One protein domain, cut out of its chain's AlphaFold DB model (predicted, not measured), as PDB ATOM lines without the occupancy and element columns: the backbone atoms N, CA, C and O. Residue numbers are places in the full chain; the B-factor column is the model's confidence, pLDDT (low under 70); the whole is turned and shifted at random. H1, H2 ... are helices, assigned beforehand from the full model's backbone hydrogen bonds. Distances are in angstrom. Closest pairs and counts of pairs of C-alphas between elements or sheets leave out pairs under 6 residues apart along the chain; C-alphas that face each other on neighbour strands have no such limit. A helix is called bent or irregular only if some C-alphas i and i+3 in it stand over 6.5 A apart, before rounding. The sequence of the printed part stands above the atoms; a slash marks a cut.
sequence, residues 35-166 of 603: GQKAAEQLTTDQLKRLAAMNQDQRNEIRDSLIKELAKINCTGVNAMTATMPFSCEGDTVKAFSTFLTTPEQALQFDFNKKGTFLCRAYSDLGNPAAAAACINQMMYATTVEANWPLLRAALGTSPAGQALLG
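Overview. This is residues 35 to 166 of the 603 residues of an uncharacterized protein of Arthrobacter woluwensis (UniProt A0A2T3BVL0). One long helix, H3, runs through the domain with H4, H5, H8 and H9 packed on it, mostly crossed. The helical hairpin of H6 and H7 packs on H4 through H6, while H2 lies towards the opposite end of the long axis. The printed part has 132 residues with nine named helices, H1 to H9 in chain order, and no named strand: all helix. It is compact, radius of gyration of the C-alphas 14.8 A, and only just elongated, spanning 44 by 29 by 24 A.

Arrangement. H1, residues 35 to 38, and H2, residues 44 to 51, are apart. H3, residues 55 to 77, is the hub. H4, residues 88 to 99, touches H3 at a steep tilt of 47 degrees, opposite ways; their closest C-alphas, Ala 70 and Thr 92, are 5.2 A apart. H5, residues 103 to 107, touches residues 58 to 66 of H3 alone, closest C-alphas Arg 62 and Pro 103, 4.4 A. H6, residues 111 to 124, touches H4 about perpendicular, at 79 degrees, with residues 117 to 122 alone, closest C-alphas Ala 95 and Ala 121, 4.9 A. H6 and H7, residues 128 to 140, form a hairpin at a shallow tilt of 14 degrees, closest C-alphas Cys 119 and Ala 131, 4.7 A. H8, residues 145 to 157, touches residues 65 to 72 of H3 alone, closest C-alphas Glu 68 and Leu 151, 7.1 A. H8 only just touches H1, with 3 pairs of C-alphas within 8 A, the closest Gly 35 and Trp 148, 5.8 A. H9, residues 159 to 164, touches residues 60 to 64 of H3 alone, closest C-alphas Ile 61 and Ala 160, 5.6 A. H9 only just touches H2, with 3 pairs, the closest Leu 50 and Leu 164, 6.9 A. O i to N i+4 pairs are all within hydrogen-bond range in H2, H5, H7 and H9, and 18 of 19 in H3, 7 of 8 in H4, 7 of 10 in H6 and 7 of 9 in H8; H1 is too short for one.

Along the chain. H1 begins at C-alpha 35 (8.751, -9.953, 49.323). H3 measures 32.8 A, from C-alpha 55 (3.165, 9.004, 30.428); H8 20.3 A, H7 18.7 A, H6 18.3 A, H4 17.4 A. H6 and H8 are irregular: C-alphas 113 and 116, and 146 and 149, are 7.5 A apart. H9 ends at C-alpha 164 (-1.347, -0.460, 39.875).

Size, cuts and confidence. The farthest C-alphas, Asp 45 and Thr 83, are 45.8 A apart. The printed part has no cut and no long link. Mean pLDDT of the printed part is 75.8; residues 35 to 43, 76 to 84 and 139 to 166 are under 70.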
ATOM      1  N   GLY A  35       8.572 -10.866  50.444       40.34
ATOM      2  CA  GLY A  35       8.751  -9.953  49.323       40.34
ATOM      3  C   GLY A  35       9.569 -10.559  48.180       40.34
ATOM      4  O   GLY A  35       9.206 -10.377  47.029       40.34
ATOM      5  N   GLN A  36      10.619 -11.338  48.454       37.88
ATOM      6  CA  GLN A  36      11.582 -11.732  47.415       37.88
ATOM      7  C   GLN A  36      11.096 -12.774  46.395       37.88
ATOM      8  O   GLN A  36      11.633 -12.805  45.292       37.88
ATOM      9  N   LYS A  37      10.086 -13.593  46.720       36.72
ATOM     10  CA  LYS A  37       9.473 -14.541  45.763       36.72
ATOM     11  C   LYS A  37       8.117 -14.064  45.240       36.72
ATOM     12  O   LYS A  37       7.780 -14.329  44.095       36.72
ATOM     13  N   ALA A  38       7.371 -13.283  46.025       38.62
ATOM     14  CA  ALA A  38       6.123 -12.651  45.582       38.62
ATOM     15  C   ALA A  38       6.320 -11.259  44.935       38.62
ATOM     16  O   ALA A  38       5.338 -10.594  44.589       38.62
ATOM     17  N   ALA A  39       7.567 -10.795  44.810       43.03
ATOM     18  CA  ALA A  39       8.010  -9.712  43.928       43.03
ATOM     19  C   ALA A  39       8.912 -10.235  42.801       43.03
ATOM     20  O   ALA A  39       9.608  -9.448  42.154       43.03
ATOM     21  N   GLU A  40       8.871 -11.543  42.522       44.47
ATOM     22  CA  GLU A  40       9.333 -12.085  41.248       44.47
ATOM     23  C   GLU A  40       8.341 -11.651  40.153       44.47
ATOM     24  O   GLU A  40       7.493 -12.400  39.680       44.47
ATOM     25  N   GLN A  41       8.487 -10.369  39.804       51.69
ATOM     26  CA  GLN A  41       7.712  -9.562  38.869       51.69
ATOM     27  C   GLN A  41       6.286  -9.212  39.352       51.69
ATOM     28  O   GLN A  41       5.517 -10.052  39.814       51.69
ATOM     29  N   LEU A  42       5.899  -7.934  39.188       57.38
ATOM     30  CA  LEU A  42       4.488  -7.619  38.924       57.38
ATOM     31  C   LEU A  42       4.060  -8.537  37.780       57.38
ATOM     32  O   LEU A  42       4.837  -8.694  36.833       57.38
ATOM     33  N   THR A  43       2.867  -9.135  37.853       69.75
ATOM     34  CA  THR A  43       2.441 -10.077  36.809       69.75
ATOM     35  C   THR A  43       2.605  -9.416  35.444       69.75
ATOM     36  O   THR A  43       2.406  -8.205  35.308       69.75
ATOM     37  N   THR A  44       2.986 -10.178  34.416       76.06
ATOM     38  CA  THR A  44       3.287  -9.604  33.092       76.06
ATOM     39  C   THR A  44       2.151  -8.731  32.559       76.06
ATOM     40  O   THR A  44       2.397  -7.805  31.795       76.06
ATOM     41  N   ASP A  45       0.918  -8.972  33.005       70.88
ATOM     42  CA  ASP A  45      -0.251  -8.173  32.655       70.88
ATOM     43  C   ASP A  45      -0.418  -6.901  33.506       70.88
ATOM     44  O   ASP A  45      -0.843  -5.887  32.959       70.88
ATOM     45  N   GLN A  46      -0.015  -6.875  34.784       78.69
ATOM     46  CA  GLN A  46       0.151  -5.618  35.537       78.69
ATOM     47  C   GLN A  46       1.249  -4.744  34.914       78.69
ATOM     48  O   GLN A  46       1.066  -3.539  34.760       78.69
ATOM     49  N   LEU A  47       2.362  -5.350  34.490       81.81
ATOM     50  CA  LEU A  47       3.469  -4.650  33.835       81.81
ATOM     51  C   LEU A  47       3.065  -4.104  32.450       81.81
ATOM     52  O   LEU A  47       3.361  -2.952  32.140       81.81
ATOM     53  N   LYS A  48       2.295  -4.867  31.656       83.25
ATOM     54  CA  LYS A  48       1.663  -4.369  30.416       83.25
ATOM     55  C   LYS A  48       0.648  -3.254  30.680       83.25
ATOM     56  O   LYS A  48       0.637  -2.282  29.936       83.25
ATOM     57  N   ARG A  49      -0.192  -3.369  31.719       82.12
ATOM     58  CA  ARG A  49      -1.153  -2.315  32.099       82.12
ATOM     59  C   ARG A  49      -0.436  -1.024  32.479       82.12
ATOM     60  O   ARG A  49      -0.831   0.027  31.997       82.12
ATOM     61  N   LEU A  50       0.641  -1.103  33.265       85.38
ATOM     62  CA  LEU A  50       1.477   0.052  33.603       85.38
ATOM     63  C   LEU A  50       2.124   0.671  32.359       85.38
ATOM     64  O   LEU A  50       2.095   1.887  32.203       85.38
ATOM     65  N   ALA A  51       2.659  -0.151  31.453       88.69
ATOM     66  CA  ALA A  51       3.243   0.312  30.194       88.69
ATOM     67  C   ALA A  51       2.212   0.942  29.232       88.69
ATOM     68  O   ALA A  51       2.592   1.757  28.396       88.69
ATOM     69  N   ALA A  52       0.929   0.587  29.360       89.50
ATOM     70  CA  ALA A  52      -0.177   1.131  28.571       89.50
ATOM     71  C   ALA A  52      -0.822   2.403  29.166       89.50
ATOM     72  O   ALA A  52      -1.685   2.996  28.519       89.50
ATOM     73  N   MET A  53      -0.441   2.830  30.378       91.06
ATOM     74  CA  MET A  53      -0.908   4.098  30.959       91.06
ATOM     75  C   MET A  53      -0.286   5.308  30.254       91.06
ATOM     76  O   MET A  53       0.824   5.229  29.720       91.06
ATOM     77  N   ASN A  54      -0.966   6.459  30.323       95.81
ATOM     78  CA  ASN A  54      -0.404   7.712  29.826       95.81
ATOM     79  C   ASN A  54       0.895   8.064  30.584       95.81
ATOM     80  O   ASN A  54       1.050   7.767  31.772       95.81
ATOM     81  N   GLN A  55       1.834   8.715  29.900       93.75
ATOM     82  CA  GLN A  55       3.165   9.004  30.428       93.75
ATOM     83  C   GLN A  55       3.124   9.914  31.666       93.75
ATOM     84  O   GLN A  55       3.930   9.732  32.576       93.75
ATOM     85  N   ASP A  56       2.134  10.805  31.758       92.31
ATOM     86  CA  ASP A  56       1.899  11.648  32.938       92.31
ATOM     87  C   ASP A  56       1.543  10.811  34.177       92.31
ATOM     88  O   ASP A  56       2.153  10.974  35.232       92.31
ATOM     89  N   GLN A  57       0.642   9.832  34.030       89.00
ATOM     90  CA  GLN A  57       0.254   8.911  35.109       89.00
ATOM     91  C   GLN A  57       1.436   8.032  35.541       89.00
ATOM     92  O   GLN A  57       1.637   7.783  36.728       89.00
ATOM     93  N   ARG A  58       2.260   7.587  34.583       92.00
ATOM     94  CA  ARG A  58       3.491   6.827  34.857       92.00
ATOM     95  C   ARG A  58       4.524   7.653  35.629       92.00
ATOM     96  O   ARG A  58       5.191   7.104  36.507       92.00
ATOM     97  N   ASN A  59       4.639   8.951  35.341       93.06
ATOM     98  CA  ASN A  59       5.494   9.872  36.091       93.06
ATOM     99  C   ASN A  59       4.944  10.131  37.505       93.06
ATOM    100  O   ASN A  59       5.705  10.056  38.463       93.06
ATOM    101  N   GLU A  60       3.633  10.338  37.662       91.12
ATOM    102  CA  GLU A  60       2.988  10.508  38.974       91.12
ATOM    103  C   GLU A  60       3.183   9.273  39.875       91.12
ATOM    104  O   GLU A  60       3.600   9.390  41.030       91.12
ATOM    105  N   ILE A  61       2.976   8.071  39.320       88.81
ATOM    106  CA  ILE A  61       3.267   6.784  39.972       88.81
ATOM    107  C   ILE A  61       4.734   6.713  40.419       88.81
ATOM    108  O   ILE A  61       5.011   6.357  41.566       88.81
ATOM    109  N   ARG A  62       5.674   7.043  39.524       93.69
ATOM    110  CA  ARG A  62       7.120   7.021  39.795       93.69
ATOM    111  C   ARG A  62       7.488   7.980  40.926       93.69
ATOM    112  O   ARG A  62       8.210   7.590  41.837       93.69
ATOM    113  N   ASP A  63       6.983   9.207  40.890       93.69
ATOM    114  CA  ASP A  63       7.344  10.247  41.852       93.69
ATOM    115  C   ASP A  63       6.723   9.964  43.235       93.69
ATOM    116  O   ASP A  63       7.367  10.178  44.265       93.69
ATOM    117  N   SER A  64       5.527   9.362  43.271       89.50
ATOM    118  CA  SER A  64       4.913   8.817  44.489       89.50
ATOM    119  C   SER A  64       5.724   7.650  45.082       89.50
ATOM    120  O   SER A  64       6.038   7.665  46.276       89.50
ATOM    121  N   LEU A  65       6.144   6.687  44.249       88.25
ATOM    122  CA  LEU A  65       7.037   5.581  44.628       88.25
ATOM    123  C   LEU A  65       8.357   6.086  45.219       88.25
ATOM    124  O   LEU A  65       8.772   5.622  46.278       88.25
ATOM    125  N   ILE A  66       9.001   7.047  44.552       92.94
ATOM    126  CA  ILE A  66      10.251   7.668  45.001       92.94
ATOM    127  C   ILE A  66      10.071   8.334  46.369       92.94
ATOM    128  O   ILE A  66      10.943   8.208  47.231       92.94
ATOM    129  N   LYS A  67       8.936   9.003  46.604       92.56
ATOM    130  CA  LYS A  67       8.644   9.657  47.884       92.56
ATOM    131  C   LYS A  67       8.447   8.662  49.030       92.56
ATOM    132  O   LYS A  67       9.030   8.852  50.096       92.56
ATOM    133  N   GLU A  68       7.695   7.580  48.827       85.50
ATOM    134  CA  GLU A  68       7.554   6.542  49.862       85.50
ATOM    135  C   GLU A  68       8.861   5.752  50.071       85.50
ATOM    136  O   GLU A  68       9.232   5.498  51.215       85.50
ATOM    137  N   LEU A  69       9.635   5.459  49.017       86.75
ATOM    138  CA  LEU A  69      10.987   4.886  49.141       86.75
ATOM    139  C   LEU A  69      11.921   5.792  49.962       86.75
ATOM    140  O   LEU A  69      12.644   5.306  50.833       86.75
ATOM    141  N   ALA A  70      11.883   7.107  49.729       89.31
ATOM    142  CA  ALA A  70      12.657   8.084  50.489       89.31
ATOM    143  C   ALA A  70      12.253   8.123  51.967       89.31
ATOM    144  O   ALA A  70      13.113   8.093  52.847       89.31
ATOM    145  N   LYS A  71      10.950   8.125  52.247       86.56
ATOM    146  CA  LYS A  71      10.394   8.093  53.602       86.56
ATOM    147  C   LYS A  71      10.773   6.813  54.353       86.56
ATOM    148  O   LYS A  71      11.222   6.905  55.492       86.56
ATOM    149  N   ILE A  72      10.684   5.646  53.708       81.06
ATOM    150  CA  ILE A  72      11.109   4.346  54.260       81.06
ATOM    151  C   ILE A  72      12.615   4.315  54.546       81.06
ATOM    152  O   ILE A  72      13.036   3.807  55.584       81.06
ATOM    153  N   ASN A  73      13.437   4.872  53.652       83.62
ATOM    154  CA  ASN A  73      14.872   5.000  53.891       83.62
ATOM    155  C   ASN A  73      15.122   5.866  55.143       83.62
ATOM    156  O   ASN A  73      15.808   5.451  56.077       83.62
ATOM    157  N   CYS A  74      14.479   7.034  55.213       84.00
ATOM    158  CA  CYS A  74      14.664   8.007  56.288       84.00
ATOM    159  C   CYS A  74      14.143   7.566  57.662       84.00
ATOM    160  O   CYS A  74      14.786   7.886  58.662       84.00
ATOM    161  N   THR A  75      13.053   6.794  57.754       74.69
ATOM    162  CA  THR A  75      12.579   6.277  59.052       74.69
ATOM    163  C   THR A  75      13.600   5.352  59.716       74.69
ATOM    164  O   THR A  75      13.735   5.389  60.940       74.69
ATOM    165  N   GLY A  76      14.382   4.599  58.933       67.06
ATOM    166  CA  GLY A  76      15.513   3.808  59.427       67.06
ATOM    167  C   GLY A  76      16.737   4.641  59.839       67.06
ATOM    168  O   GLY A  76      17.472   4.247  60.745       67.06
ATOM    169  N   VAL A  77      16.965   5.810  59.221       58.81
ATOM    170  CA  VAL A  77      18.121   6.688  59.522       58.81
ATOM    171  C   VAL A  77      17.887   7.598  60.741       58.81
ATOM    172  O   VAL A  77      18.827   8.235  61.207       58.81
ATOM    173  N   ASN A  78      16.687   7.623  61.333       55.31
ATOM    174  CA  ASN A  78      16.349   8.492  62.475       55.31
ATOM    175  C   ASN A  78      17.265   8.346  63.714       55.31
ATOM    176  O   ASN A  78      17.358   9.271  64.516       55.31
ATOM    177  N   ALA A  79      17.988   7.230  63.860       50.06
ATOM    178  CA  ALA A  79      19.002   7.056  64.907       50.06
ATOM    179  C   ALA A  79      20.347   7.772  64.624       50.06
ATOM    180  O   ALA A  79      21.170   7.896  65.528       50.06
ATOM    181  N   MET A  80      20.588   8.229  63.389       52.75
ATOM    182  CA  MET A  80      21.812   8.927  62.956       52.75
ATOM    183  C   MET A  80      21.564  10.356  62.441       52.75
ATOM    184  O   MET A  80      22.470  11.180  62.517       52.75
ATOM    185  N   THR A  81      20.368  10.688  61.940       53.12
ATOM    186  CA  THR A  81      20.068  12.023  61.373       53.12
ATOM    187  C   THR A  81      20.012  13.153  62.399       53.12
ATOM    188  O   THR A  81      20.143  14.309  62.007       53.12
ATOM    189  N   ALA A  82      19.891  12.857  63.698       55.41
ATOM    190  CA  ALA A  82      19.800  13.855  64.773       55.41
ATOM    191  C   ALA A  82      21.007  14.820  64.881       55.41
ATOM    192  O   ALA A  82      20.972  15.756  65.678       55.41
ATOM    193  N   THR A  83      22.074  14.604  64.105       57.09
ATOM    194  CA  THR A  83      23.289  15.433  64.077       57.09
ATOM    195  C   THR A  83      23.613  16.047  62.709       57.09
ATOM    196  O   THR A  83      24.626  16.737  62.602       57.09
ATOM    197  N   MET A  84      22.804  15.828  61.659       64.62
ATOM    198  CA  MET A  84      23.132  16.270  60.293       64.62
ATOM    199  C   MET A  84      22.146  17.323  59.746       64.62
ATOM    200  O   MET A  84      20.938  17.163  59.901       64.62
ATOM    201  N   PRO A  85      22.623  18.388  59.068       73.69
ATOM    202  CA  PRO A  85      21.812  19.562  58.720       73.69
ATOM    203  C   PRO A  85      20.975  19.423  57.430       73.69
ATOM    204  O   PRO A  85      20.613  20.438  56.838       73.69
ATOM    205  N   PHE A  86      20.687  18.207  56.954       76.38
ATOM    206  CA  PHE A  86      19.995  17.984  55.675       76.38
ATOM    207  C   PHE A  86      18.599  17.373  55.842       76.38
ATOM    208  O   PHE A  86      18.349  16.561  56.736       76.38
ATOM    209  N   SER A  87      17.672  17.731  54.949       86.19
ATOM    210  CA  SER A  87      16.335  17.140  54.917       86.19
ATOM    211  C   SER A  87      16.398  15.754  54.278       86.19
ATOM    212  O   SER A  87      16.392  15.618  53.056       86.19
ATOM    213  N   CYS A  88      16.457  14.713  55.116       86.81
ATOM    214  CA  CYS A  88      16.614  13.335  54.646       86.81
ATOM    215  C   CYS A  88      15.625  12.985  53.523       86.81
ATOM    216  O   CYS A  88      16.063  12.553  52.462       86.81
ATOM    217  N   GLU A  89      14.319  13.223  53.698       90.81
ATOM    218  CA  GLU A  89      13.318  12.890  52.671       90.81
ATOM    219  C   GLU A  89      13.583  13.644  51.356       90.81
ATOM    220  O   GLU A  89      13.656  13.026  50.299       90.81
ATOM    221  N   GLY A  90      13.812  14.961  51.420       93.31
ATOM    222  CA  GLY A  90      14.003  15.807  50.239       93.31
ATOM    223  C   GLY A  90      15.257  15.463  49.433       93.31
ATOM    224  O   GLY A  90      15.194  15.364  48.208       93.31
ATOM    225  N   ASP A  91      16.386  15.233  50.101       91.75
ATOM    226  CA  ASP A  91      17.628  14.850  49.422       91.75
ATOM    227  C   ASP A  91      17.604  13.391  48.952       91.75
ATOM    228  O   ASP A  91      18.177  13.077  47.912       91.75
ATOM    229  N   THR A  92      16.879  12.508  49.643       90.94
ATOM    230  CA  THR A  92      16.679  11.122  49.195       90.94
ATOM    231  C   THR A  92      15.761  11.052  47.970       90.94
ATOM    232  O   THR A  92      16.050  10.295  47.050       90.94
ATOM    233  N   VAL A  93      14.710  11.880  47.898       95.12
ATOM    234  CA  VAL A  93      13.863  12.029  46.697       95.12
ATOM    235  C   VAL A  93      14.690  12.503  45.501       95.12
ATOM    236  O   VAL A  93      14.602  11.902  44.431       95.12
ATOM    237  N   LYS A  94      15.541  13.527  45.679       95.44
ATOM    238  CA  LYS A  94      16.473  13.981  44.629       95.44
ATOM    239  C   LYS A  94      17.458  12.883  44.231       95.44
ATOM    240  O   LYS A  94      17.712  12.701  43.048       95.44
ATOM    241  N   ALA A  95      18.017  12.153  45.197       94.38
ATOM    242  CA  ALA A  95      18.974  11.087  44.916       94.38
ATOM    243  C   ALA A  95      18.315   9.977  44.085       94.38
ATOM    244  O   ALA A  95      18.833   9.614  43.030       94.38
ATOM    245  N   PHE A  96      17.134   9.507  44.493       94.88
ATOM    246  CA  PHE A  96      16.355   8.519  43.751       94.88
ATOM    247  C   PHE A  96      15.976   8.984  42.340       94.88
ATOM    248  O   PHE A  96      16.118   8.201  41.401       94.88
ATOM    249  N   SER A  97      15.548  10.237  42.148       95.12
ATOM    250  CA  SER A  97      15.129  10.718  40.824       95.12
ATOM    251  C   SER A  97      16.265  10.803  39.795       95.12
ATOM    252  O   SER A  97      15.984  10.781  38.597       95.12
ATOM    253  N   THR A  98      17.540  10.813  40.214       95.44
ATOM    254  CA  THR A  98      18.680  10.749  39.274       95.44
ATOM    255  C   THR A  98      18.817   9.406  38.549       95.44
ATOM    256  O   THR A  98      19.317   9.383  37.425       95.44
ATOM    257  N   PHE A  99      18.389   8.292  39.158       94.00
ATOM    258  CA  PHE A  99      18.604   6.942  38.611       94.00
ATOM    259  C   PHE A  99      17.336   6.081  38.499       94.00
ATOM    260  O   PHE A  99      17.354   5.082  37.782       94.00
ATOM    261  N   LEU A 100      16.240   6.449  39.167       94.50
ATOM    262  CA  LEU A 100      14.911   5.862  38.979       94.50
ATOM    263  C   LEU A 100      14.130   6.702  37.966       94.50
ATOM    264  O   LEU A 100      13.150   7.355  38.313       94.50
ATOM    265  N   THR A 101      14.580   6.725  36.713       94.25
ATOM    266  CA  THR A 101      13.977   7.576  35.674       94.25
ATOM    267  C   THR A 101      12.613   7.062  35.212       94.25
ATOM    268  O   THR A 101      11.779   7.857  34.767       94.25
ATOM    269  N   THR A 102      12.342   5.760  35.374       92.81
ATOM    270  CA  THR A 102      11.071   5.113  35.004       92.81
ATOM    271  C   THR A 102      10.388   4.424  36.200       92.81
ATOM    272  O   THR A 102      11.073   3.978  37.129       92.81
ATOM    273  N   PRO A 103       9.044   4.286  36.213       87.62
ATOM    274  CA  PRO A 103       8.343   3.601  37.304       87.62
ATOM    275  C   PRO A 103       8.719   2.116  37.408       87.62
ATOM    276  O   PRO A 103       8.722   1.564  38.503       87.62
ATOM    277  N   GLU A 104       9.105   1.465  36.306       87.31
ATOM    278  CA  GLU A 104       9.582   0.078  36.321       87.31
ATOM    279  C   GLU A 104      10.918  -0.044  37.064       87.31
ATOM    280  O   GLU A 104      11.115  -0.996  37.815       87.31
ATOM    281  N   GLN A 105      11.824   0.933  36.918       89.44
ATOM    282  CA  GLN A 105      13.072   0.964  37.685       89.44
ATOM    283  C   GLN A 105      12.812   1.164  39.181       89.44
ATOM    284  O   GLN A 105      13.500   0.535  39.985       89.44
ATOM    285  N   ALA A 106      11.825   1.995  39.541       87.75
ATOM    286  CA  ALA A 106      11.423   2.230  40.930       87.75
ATOM    287  C   ALA A 106      10.772   0.990  41.567       87.75
ATOM    288  O   ALA A 106      11.130   0.610  42.680       87.75
ATOM    289  N   LEU A 107       9.885   0.301  40.839       82.69
ATOM    290  CA  LEU A 107       9.287  -0.969  41.268       82.69
ATOM    291  C   LEU A 107      10.308  -2.115  41.334       82.69
ATOM    292  O   LEU A 107      10.159  -3.020  42.146       82.69
ATOM    293  N   GLN A 108      11.353  -2.089  40.505       83.50
ATOM    294  CA  GLN A 108      12.453  -3.060  40.533       83.50
ATOM    295  C   GLN A 108      13.675  -2.540  41.314       83.50
ATOM    296  O   GLN A 108      14.816  -2.935  41.027       83.50
ATOM    297  N   PHE A 109      13.488  -1.616  42.263       84.94
ATOM    298  CA  PHE A 109      14.587  -1.128  43.088       84.94
ATOM    299  C   PHE A 109      14.876  -2.084  44.255       84.94
ATOM    300  O   PHE A 109      14.208  -2.086  45.285       84.94
ATOM    301  N   ASP A 110      15.914  -2.895  44.074       82.25
ATOM    302  CA  ASP A 110      16.475  -3.791  45.082       82.25
ATOM    303  C   ASP A 110      17.620  -3.066  45.810       82.25
ATOM    304  O   ASP A 110      18.679  -2.838  45.221       82.25
ATOM    305  N   PHE A 111      17.419  -2.703  47.081       80.00
ATOM    306  CA  PHE A 111      18.423  -1.998  47.889       80.00
ATOM    307  C   PHE A 111      19.739  -2.785  48.034       80.00
ATOM    308  O   PHE A 111      20.803  -2.167  48.042       80.00
ATOM    309  N   ASN A 112      19.702  -4.121  48.071       75.94
ATOM    310  CA  ASN A 112      20.904  -4.948  48.218       75.94
ATOM    311  C   ASN A 112      21.753  -4.972  46.942       75.94
ATOM    312  O   ASN A 112      22.980  -5.031  47.014       75.94
ATOM    313  N   LYS A 113      21.122  -4.888  45.764       82.31
ATOM    314  CA  LYS A 113      21.833  -4.835  44.472       82.31
ATOM    315  C   LYS A 113      22.150  -3.417  44.005       82.31
ATOM    316  O   LYS A 113      23.129  -3.222  43.287       82.31
ATOM    317  N   LYS A 114      21.306  -2.439  44.353       84.19
ATOM    318  CA  LYS A 114      21.326  -1.082  43.787       84.19
ATOM    319  C   LYS A 114      21.545   0.041  44.811       84.19
ATOM    320  O   LYS A 114      21.630   1.198  44.405       84.19
ATOM    321  N   GLY A 115      21.700  -0.247  46.104       83.06
ATOM    322  CA  GLY A 115      21.985   0.779  47.121       83.06
ATOM    323  C   GLY A 115      23.273   1.575  46.853       83.06
ATOM    324  O   GLY A 115      23.364   2.753  47.191       83.06
ATOM    325  N   THR A 116      24.237   0.990  46.135       86.75
ATOM    326  CA  THR A 116      25.443   1.681  45.644       86.75
ATOM    327  C   THR A 116      25.135   2.849  44.705       86.75
ATOM    328  O   THR A 116      25.838   3.858  44.766       86.75
ATOM    329  N   PHE A 117      24.071   2.771  43.897       91.38
ATOM    330  CA  PHE A 117      23.611   3.899  43.079       91.38
ATOM    331  C   PHE A 117      23.026   5.018  43.943       91.38
ATOM    332  O   PHE A 117      23.296   6.181  43.668       91.38
ATOM    333  N   LEU A 118      22.319   4.688  45.031       89.69
ATOM    334  CA  LEU A 118      21.796   5.685  45.972       89.69
ATOM    335  C   LEU A 118      22.930   6.421  46.703       89.69
ATOM    336  O   LEU A 118      22.936   7.650  46.747       89.69
ATOM    337  N   CYS A 119      23.938   5.699  47.206       91.69
ATOM    338  CA  CYS A 119      25.084   6.341  47.861       91.69
ATOM    339  C   CYS A 119      25.918   7.185  46.888       91.69
ATOM    340  O   CYS A 119      26.424   8.242  47.270       91.69
ATOM    341  N   ARG A 120      26.027   6.757  45.623       94.38
ATOM    342  CA  ARG A 120      26.648   7.554  44.562       94.38
ATOM    343  C   ARG A 120      25.831   8.811  44.250       94.38
ATOM    344  O   ARG A 120      26.412   9.885  44.204       94.38
ATOM    345  N   ALA A 121      24.508   8.707  44.145       94.12
ATOM    346  CA  ALA A 121      23.634   9.850  43.894       94.12
ATOM    347  C   ALA A 121      23.726  10.925  44.995       94.12
ATOM    348  O   ALA A 121      23.769  12.109  44.676       94.12
ATOM    349  N   TYR A 122      23.857  10.556  46.279       92.31
ATOM    350  CA  TYR A 122      24.153  11.542  47.337       92.31
ATOM    351  C   TYR A 122      25.512  12.237  47.150       92.31
ATOM    352  O   TYR A 122      25.637  13.426  47.443       92.31
ATOM    353  N   SER A 123      26.526  11.514  46.663       93.50
ATOM    354  CA  SER A 123      27.841  12.089  46.354       93.50
ATOM    355  C   SER A 123      27.768  13.050  45.166       93.50
ATOM    356  O   SER A 123      28.328  14.141  45.234       93.50
ATOM    357  N   ASP A 124      27.047  12.671  44.108       94.81
ATOM    358  CA  ASP A 124      26.871  13.474  42.892       94.81
ATOM    359  C   ASP A 124      26.008  14.732  43.160       94.81
ATOM    360  O   ASP A 124      26.213  15.771  42.536       94.81
ATOM    361  N   LEU A 125      25.115  14.687  44.160       92.94
ATOM    362  CA  LEU A 125      24.387  15.846  44.705       92.94
ATOM    363  C   LEU A 125      25.237  16.752  45.624       92.94
ATOM    364  O   LEU A 125      24.717  17.719  46.181       92.94
ATOM    365  N   GLY A 126      26.526  16.455  45.816       93.31
ATOM    366  CA  GLY A 126      27.428  17.258  46.645       93.31
ATOM    367  C   GLY A 126      27.244  17.080  48.157       93.31
ATOM    368  O   GLY A 126      27.723  17.916  48.921       93.31
ATOM    369  N   ASN A 127      26.585  16.005  48.612       88.62
ATOM    370  CA  ASN A 127      26.390  15.693  50.031       88.62
ATOM    371  C   ASN A 127      27.231  14.461  50.454       88.62
ATOM    372  O   ASN A 127      26.702  13.354  50.616       88.62
ATOM    373  N   PRO A 128      28.558  14.620  50.662       84.50
ATOM    374  CA  PRO A 128      29.446  13.509  51.014       84.50
ATOM    375  C   PRO A 128      29.140  12.912  52.397       84.50
ATOM    376  O   PRO A 128      29.449  11.747  52.638       84.50
ATOM    377  N   ALA A 129      28.506  13.673  53.298       83.75
ATOM    378  CA  ALA A 129      28.071  13.175  54.601       83.75
ATOM    379  C   ALA A 129      26.922  12.162  54.460       83.75
ATOM    380  O   ALA A 129      26.995  11.074  55.035       83.75
ATOM    381  N   ALA A 130      25.911  12.465  53.636       83.25
ATOM    382  CA  ALA A 130      24.845  11.520  53.307       83.25
ATOM    383  C   ALA A 130      25.380  10.294  52.547       83.25
ATOM    384  O   ALA A 130      24.999   9.169  52.864       83.25
ATOM    385  N   ALA A 131      26.328  10.476  51.619       87.19
ATOM    386  CA  ALA A 131      26.985   9.363  50.929       87.19
ATOM    387  C   ALA A 131      27.736   8.430  51.904       87.19
ATOM    388  O   ALA A 131      27.572   7.211  51.849       87.19
ATOM    389  N   ALA A 132      28.503   8.985  52.850       84.44
ATOM    390  CA  ALA A 132      29.203   8.210  53.876       84.44
ATOM    391  C   ALA A 132      28.240   7.517  54.859       84.44
ATOM    392  O   ALA A 132      28.463   6.364  55.234       84.44
ATOM    393  N   ALA A 133      27.150   8.180  55.259       82.25
ATOM    394  CA  ALA A 133      26.100   7.574  56.078       82.25
ATOM    395  C   ALA A 133      25.414   6.408  55.340       82.25
ATOM    396  O   ALA A 133      25.244   5.339  55.918       82.25
ATOM    397  N   CYS A 134      25.113   6.580  54.050       84.44
ATOM    398  CA  CYS A 134      24.544   5.558  53.173       84.44
ATOM    399  C   CYS A 134      25.462   4.327  53.030       84.44
ATOM    400  O   CYS A 134      25.004   3.194  53.174       84.44
ATOM    401  N   ILE A 135      26.775   4.525  52.839       83.94
ATOM    402  CA  ILE A 135      27.759   3.426  52.787       83.94
ATOM    403  C   ILE A 135      27.811   2.669  54.120       83.94
ATOM    404  O   ILE A 135      27.785   1.437  54.131       83.94
ATOM    405  N   ASN A 136      27.838   3.389  55.247       78.62
ATOM    406  CA  ASN A 136      27.785   2.767  56.568       78.62
ATOM    407  C   ASN A 136      26.482   1.981  56.762       78.62
ATOM    408  O   ASN A 136      26.531   0.841  57.218       78.62
ATOM    409  N   GLN A 137      25.331   2.536  56.370       74.56
ATOM    410  CA  GLN A 137      24.057   1.828  56.451       74.56
ATOM    411  C   GLN A 137      24.027   0.571  55.588       74.56
ATOM    412  O   GLN A 137      23.569  -0.449  56.089       74.56
ATOM    413  N   MET A 138      24.577   0.573  54.369       73.19
ATOM    414  CA  MET A 138      24.660  -0.651  53.561       73.19
ATOM    415  C   MET A 138      25.465  -1.773  54.230       73.19
ATOM    416  O   MET A 138      25.140  -2.941  54.037       73.19
ATOM    417  N   MET A 139      26.449  -1.458  55.081       67.19
ATOM    418  CA  MET A 139      27.145  -2.477  55.883       67.19
ATOM    419  C   MET A 139      26.295  -3.051  57.033       67.19
ATOM    420  O   MET A 139      26.607  -4.129  57.538       67.19
ATOM    421  N   TYR A 140      25.210  -2.374  57.421       60.59
ATOM    422  CA  TYR A 140      24.215  -2.841  58.396       60.59
ATOM    423  C   TYR A 140      22.888  -3.301  57.748       60.59
ATOM    424  O   TYR A 140      22.011  -3.805  58.447       60.59
ATOM    425  N   ALA A 141      22.727  -3.155  56.427       53.06
ATOM    426  CA  ALA A 141      21.448  -3.238  55.710       53.06
ATOM    427  C   ALA A 141      20.915  -4.659  55.441       53.06
ATOM    428  O   ALA A 141      20.106  -4.848  54.535       53.06
ATOM    429  N   THR A 142      21.219  -5.645  56.292       52.03
ATOM    430  CA  THR A 142      20.420  -6.889  56.337       52.03
ATOM    431  C   THR A 142      18.976  -6.645  56.807       52.03
ATOM    432  O   THR A 142      18.192  -7.578  56.908       52.03
ATOM    433  N   THR A 143      18.622  -5.401  57.140       48.00
ATOM    434  CA  THR A 143      17.298  -4.967  57.598       48.00
ATOM    435  C   THR A 143      16.446  -4.295  56.520       48.00
ATOM    436  O   THR A 143      15.283  -4.025  56.788       48.00
ATOM    437  N   VAL A 144      16.955  -4.007  55.313       48.22
ATOM    438  CA  VAL A 144      16.159  -3.277  54.297       48.22
ATOM    439  C   VAL A 144      15.257  -4.205  53.473       48.22
ATOM    440  O   VAL A 144      14.178  -3.787  53.051       48.22
ATOM    441  N   GLU A 145      15.602  -5.494  53.366       51.09
ATOM    442  CA  GLU A 145      14.682  -6.541  52.879       51.09
ATOM    443  C   GLU A 145      13.373  -6.574  53.701       51.09
ATOM    444  O   GLU A 145      12.317  -6.936  53.184       51.09
ATOM    445  N   ALA A 146      13.401  -6.052  54.937       49.75
ATOM    446  CA  ALA A 146      12.250  -5.953  55.826       49.75
ATOM    447  C   ALA A 146      11.188  -4.912  55.457       49.75
ATOM    448  O   ALA A 146      10.112  -4.934  56.048       49.75
ATOM    449  N   ASN A 147      11.451  -3.997  54.524       54.09
ATOM    450  CA  ASN A 147      10.517  -2.906  54.237       54.09
ATOM    451  C   ASN A 147       9.747  -3.082  52.920       54.09
ATOM    452  O   ASN A 147       8.972  -2.204  52.545       54.09
ATOM    453  N   TRP A 148       9.900  -4.212  52.221       57.72
ATOM    454  CA  TRP A 148       9.216  -4.415  50.943       57.72
ATOM    455  C   TRP A 148       7.686  -4.577  51.081       57.72
ATOM    456  O   TRP A 148       6.951  -3.846  50.414       57.72
ATOM    457  N   PRO A 149       7.143  -5.436  51.966       56.97
ATOM    458  CA  PRO A 149       5.706  -5.417  52.239       56.97
ATOM    459  C   PRO A 149       5.197  -4.126  52.902       56.97
ATOM    460  O   PRO A 149       4.030  -3.801  52.699       56.97
ATOM    461  N   LEU A 150       6.034  -3.345  53.609       55.25
ATOM    462  CA  LEU A 150       5.662  -1.975  54.009       55.25
ATOM    463  C   LEU A 150       5.451  -1.086  52.774       55.25
ATOM    464  O   LEU A 150       4.424  -0.421  52.686       55.25
ATOM    465  N   LEU A 151       6.367  -1.116  51.798       59.97
ATOM    466  CA  LEU A 151       6.205  -0.407  50.526       59.97
ATOM    467  C   LEU A 151       4.940  -0.882  49.792       59.97
ATOM    468  O   LEU A 151       4.169  -0.060  49.310       59.97
ATOM    469  N   ARG A 152       4.666  -2.194  49.762       61.72
ATOM    470  CA  ARG A 152       3.447  -2.759  49.149       61.72
ATOM    471  C   ARG A 152       2.167  -2.299  49.863       61.72
ATOM    472  O   ARG A 152       1.178  -2.008  49.195       61.72
ATOM    473  N   ALA A 153       2.192  -2.180  51.192       56.41
ATOM    474  CA  ALA A 153       1.088  -1.637  51.983       56.41
ATOM    475  C   ALA A 153       0.900  -0.126  51.756       56.41
ATOM    476  O   ALA A 153      -0.226   0.313  51.537       56.41
ATOM    477  N   ALA A 154       1.986   0.654  51.726       55.09
ATOM    478  CA  ALA A 154       1.958   2.085  51.418       55.09
ATOM    479  C   ALA A 154       1.408   2.342  50.003       55.09
ATOM    480  O   ALA A 154       0.503   3.158  49.826       55.09
ATOM    481  N   LEU A 155       1.856   1.563  49.013       58.62
ATOM    482  CA  LEU A 155       1.305   1.568  47.656       58.62
ATOM    483  C   LEU A 155      -0.193   1.245  47.661       58.62
ATOM    484  O   LEU A 155      -0.962   1.986  47.055       58.62
ATOM    485  N   GLY A 156      -0.626   0.230  48.414       56.56
ATOM    486  CA  GLY A 156      -2.044  -0.101  48.609       56.56
ATOM    487  C   GLY A 156      -2.882   0.988  49.299       56.56
ATOM    488  O   GLY A 156      -4.107   0.951  49.206       56.56
ATOM    489  N   THR A 157      -2.261   1.974  49.956       52.94
ATOM    490  CA  THR A 157      -2.945   3.171  50.491       52.94
ATOM    491  C   THR A 157      -2.882   4.392  49.570       52.94
ATOM    492  O   THR A 157      -3.669   5.320  49.738       52.94
ATOM    493  N   SER A 158      -1.979   4.406  48.586       56.91
ATOM    494  CA  SER A 158      -1.879   5.483  47.595       56.91
ATOM    495  C   SER A 158      -2.872   5.265  46.439       56.91
ATOM    496  O   SER A 158      -2.973   4.135  45.959       56.91
ATOM    497  N   PRO A 159      -3.554   6.303  45.913       52.56
ATOM    498  CA  PRO A 159      -4.452   6.145  44.757       52.56
ATOM    499  C   PRO A 159      -3.743   5.540  43.533       52.56
ATOM    500  O   PRO A 159      -4.281   4.677  42.841       52.56
ATOM    501  N   ALA A 160      -2.488   5.943  43.322       52.78
ATOM    502  CA  ALA A 160      -1.611   5.451  42.268       52.78
ATOM    503  C   ALA A 160      -1.302   3.946  42.407       52.78
ATOM    504  O   ALA A 160      -1.461   3.184  41.455       52.78
ATOM    505  N   GLY A 161      -0.900   3.492  43.599       62.03
ATOM    506  CA  GLY A 161      -0.611   2.082  43.865       62.03
ATOM    507  C   GLY A 161      -1.863   1.201  43.931       62.03
ATOM    508  O   GLY A 161      -1.791   0.038  43.539       62.03
ATOM    509  N   GLN A 162      -3.020   1.752  44.318       61.81
ATOM    510  CA  GLN A 162      -4.320   1.084  44.192       61.81
ATOM    511  C   GLN A 162      -4.680   0.818  42.727       61.81
ATOM    512  O   GLN A 162      -5.092  -0.289  42.409       61.81
ATOM    513  N   ALA A 163      -4.455   1.763  41.809       54.88
ATOM    514  CA  ALA A 163      -4.646   1.507  40.378       54.88
ATOM    515  C   ALA A 163      -3.670   0.440  39.825       54.88
ATOM    516  O   ALA A 163      -4.021  -0.335  38.933       54.88
ATOM    517  N   LEU A 164      -2.447   0.383  40.365       52.38
ATOM    518  CA  LEU A 164      -1.347  -0.460  39.875       52.38
ATOM    519  C   LEU A 164      -1.416  -1.918  40.349       52.38
ATOM    520  O   LEU A 164      -1.197  -2.840  39.564       52.38
ATOM    521  N   LEU A 165      -1.755  -2.142  41.621       61.25
ATOM    522  CA  LEU A 165      -1.939  -3.482  42.197       61.25
ATOM    523  C   LEU A 165      -3.167  -4.208  41.612       61.25
ATOM    524  O   LEU A 165      -3.408  -5.375  41.925       61.25
ATOM    525  N   GLY A 166      -3.917  -3.532  40.735       46.97
ATOM    526  CA  GLY A 166      -5.352  -3.702  40.633       46.97
ATOM    527  C   GLY A 166      -5.981  -3.106  41.883       46.97
ATOM    528  O   GLY A 166      -5.532  -3.372  43.004       46.97
TER     529      GLY A 166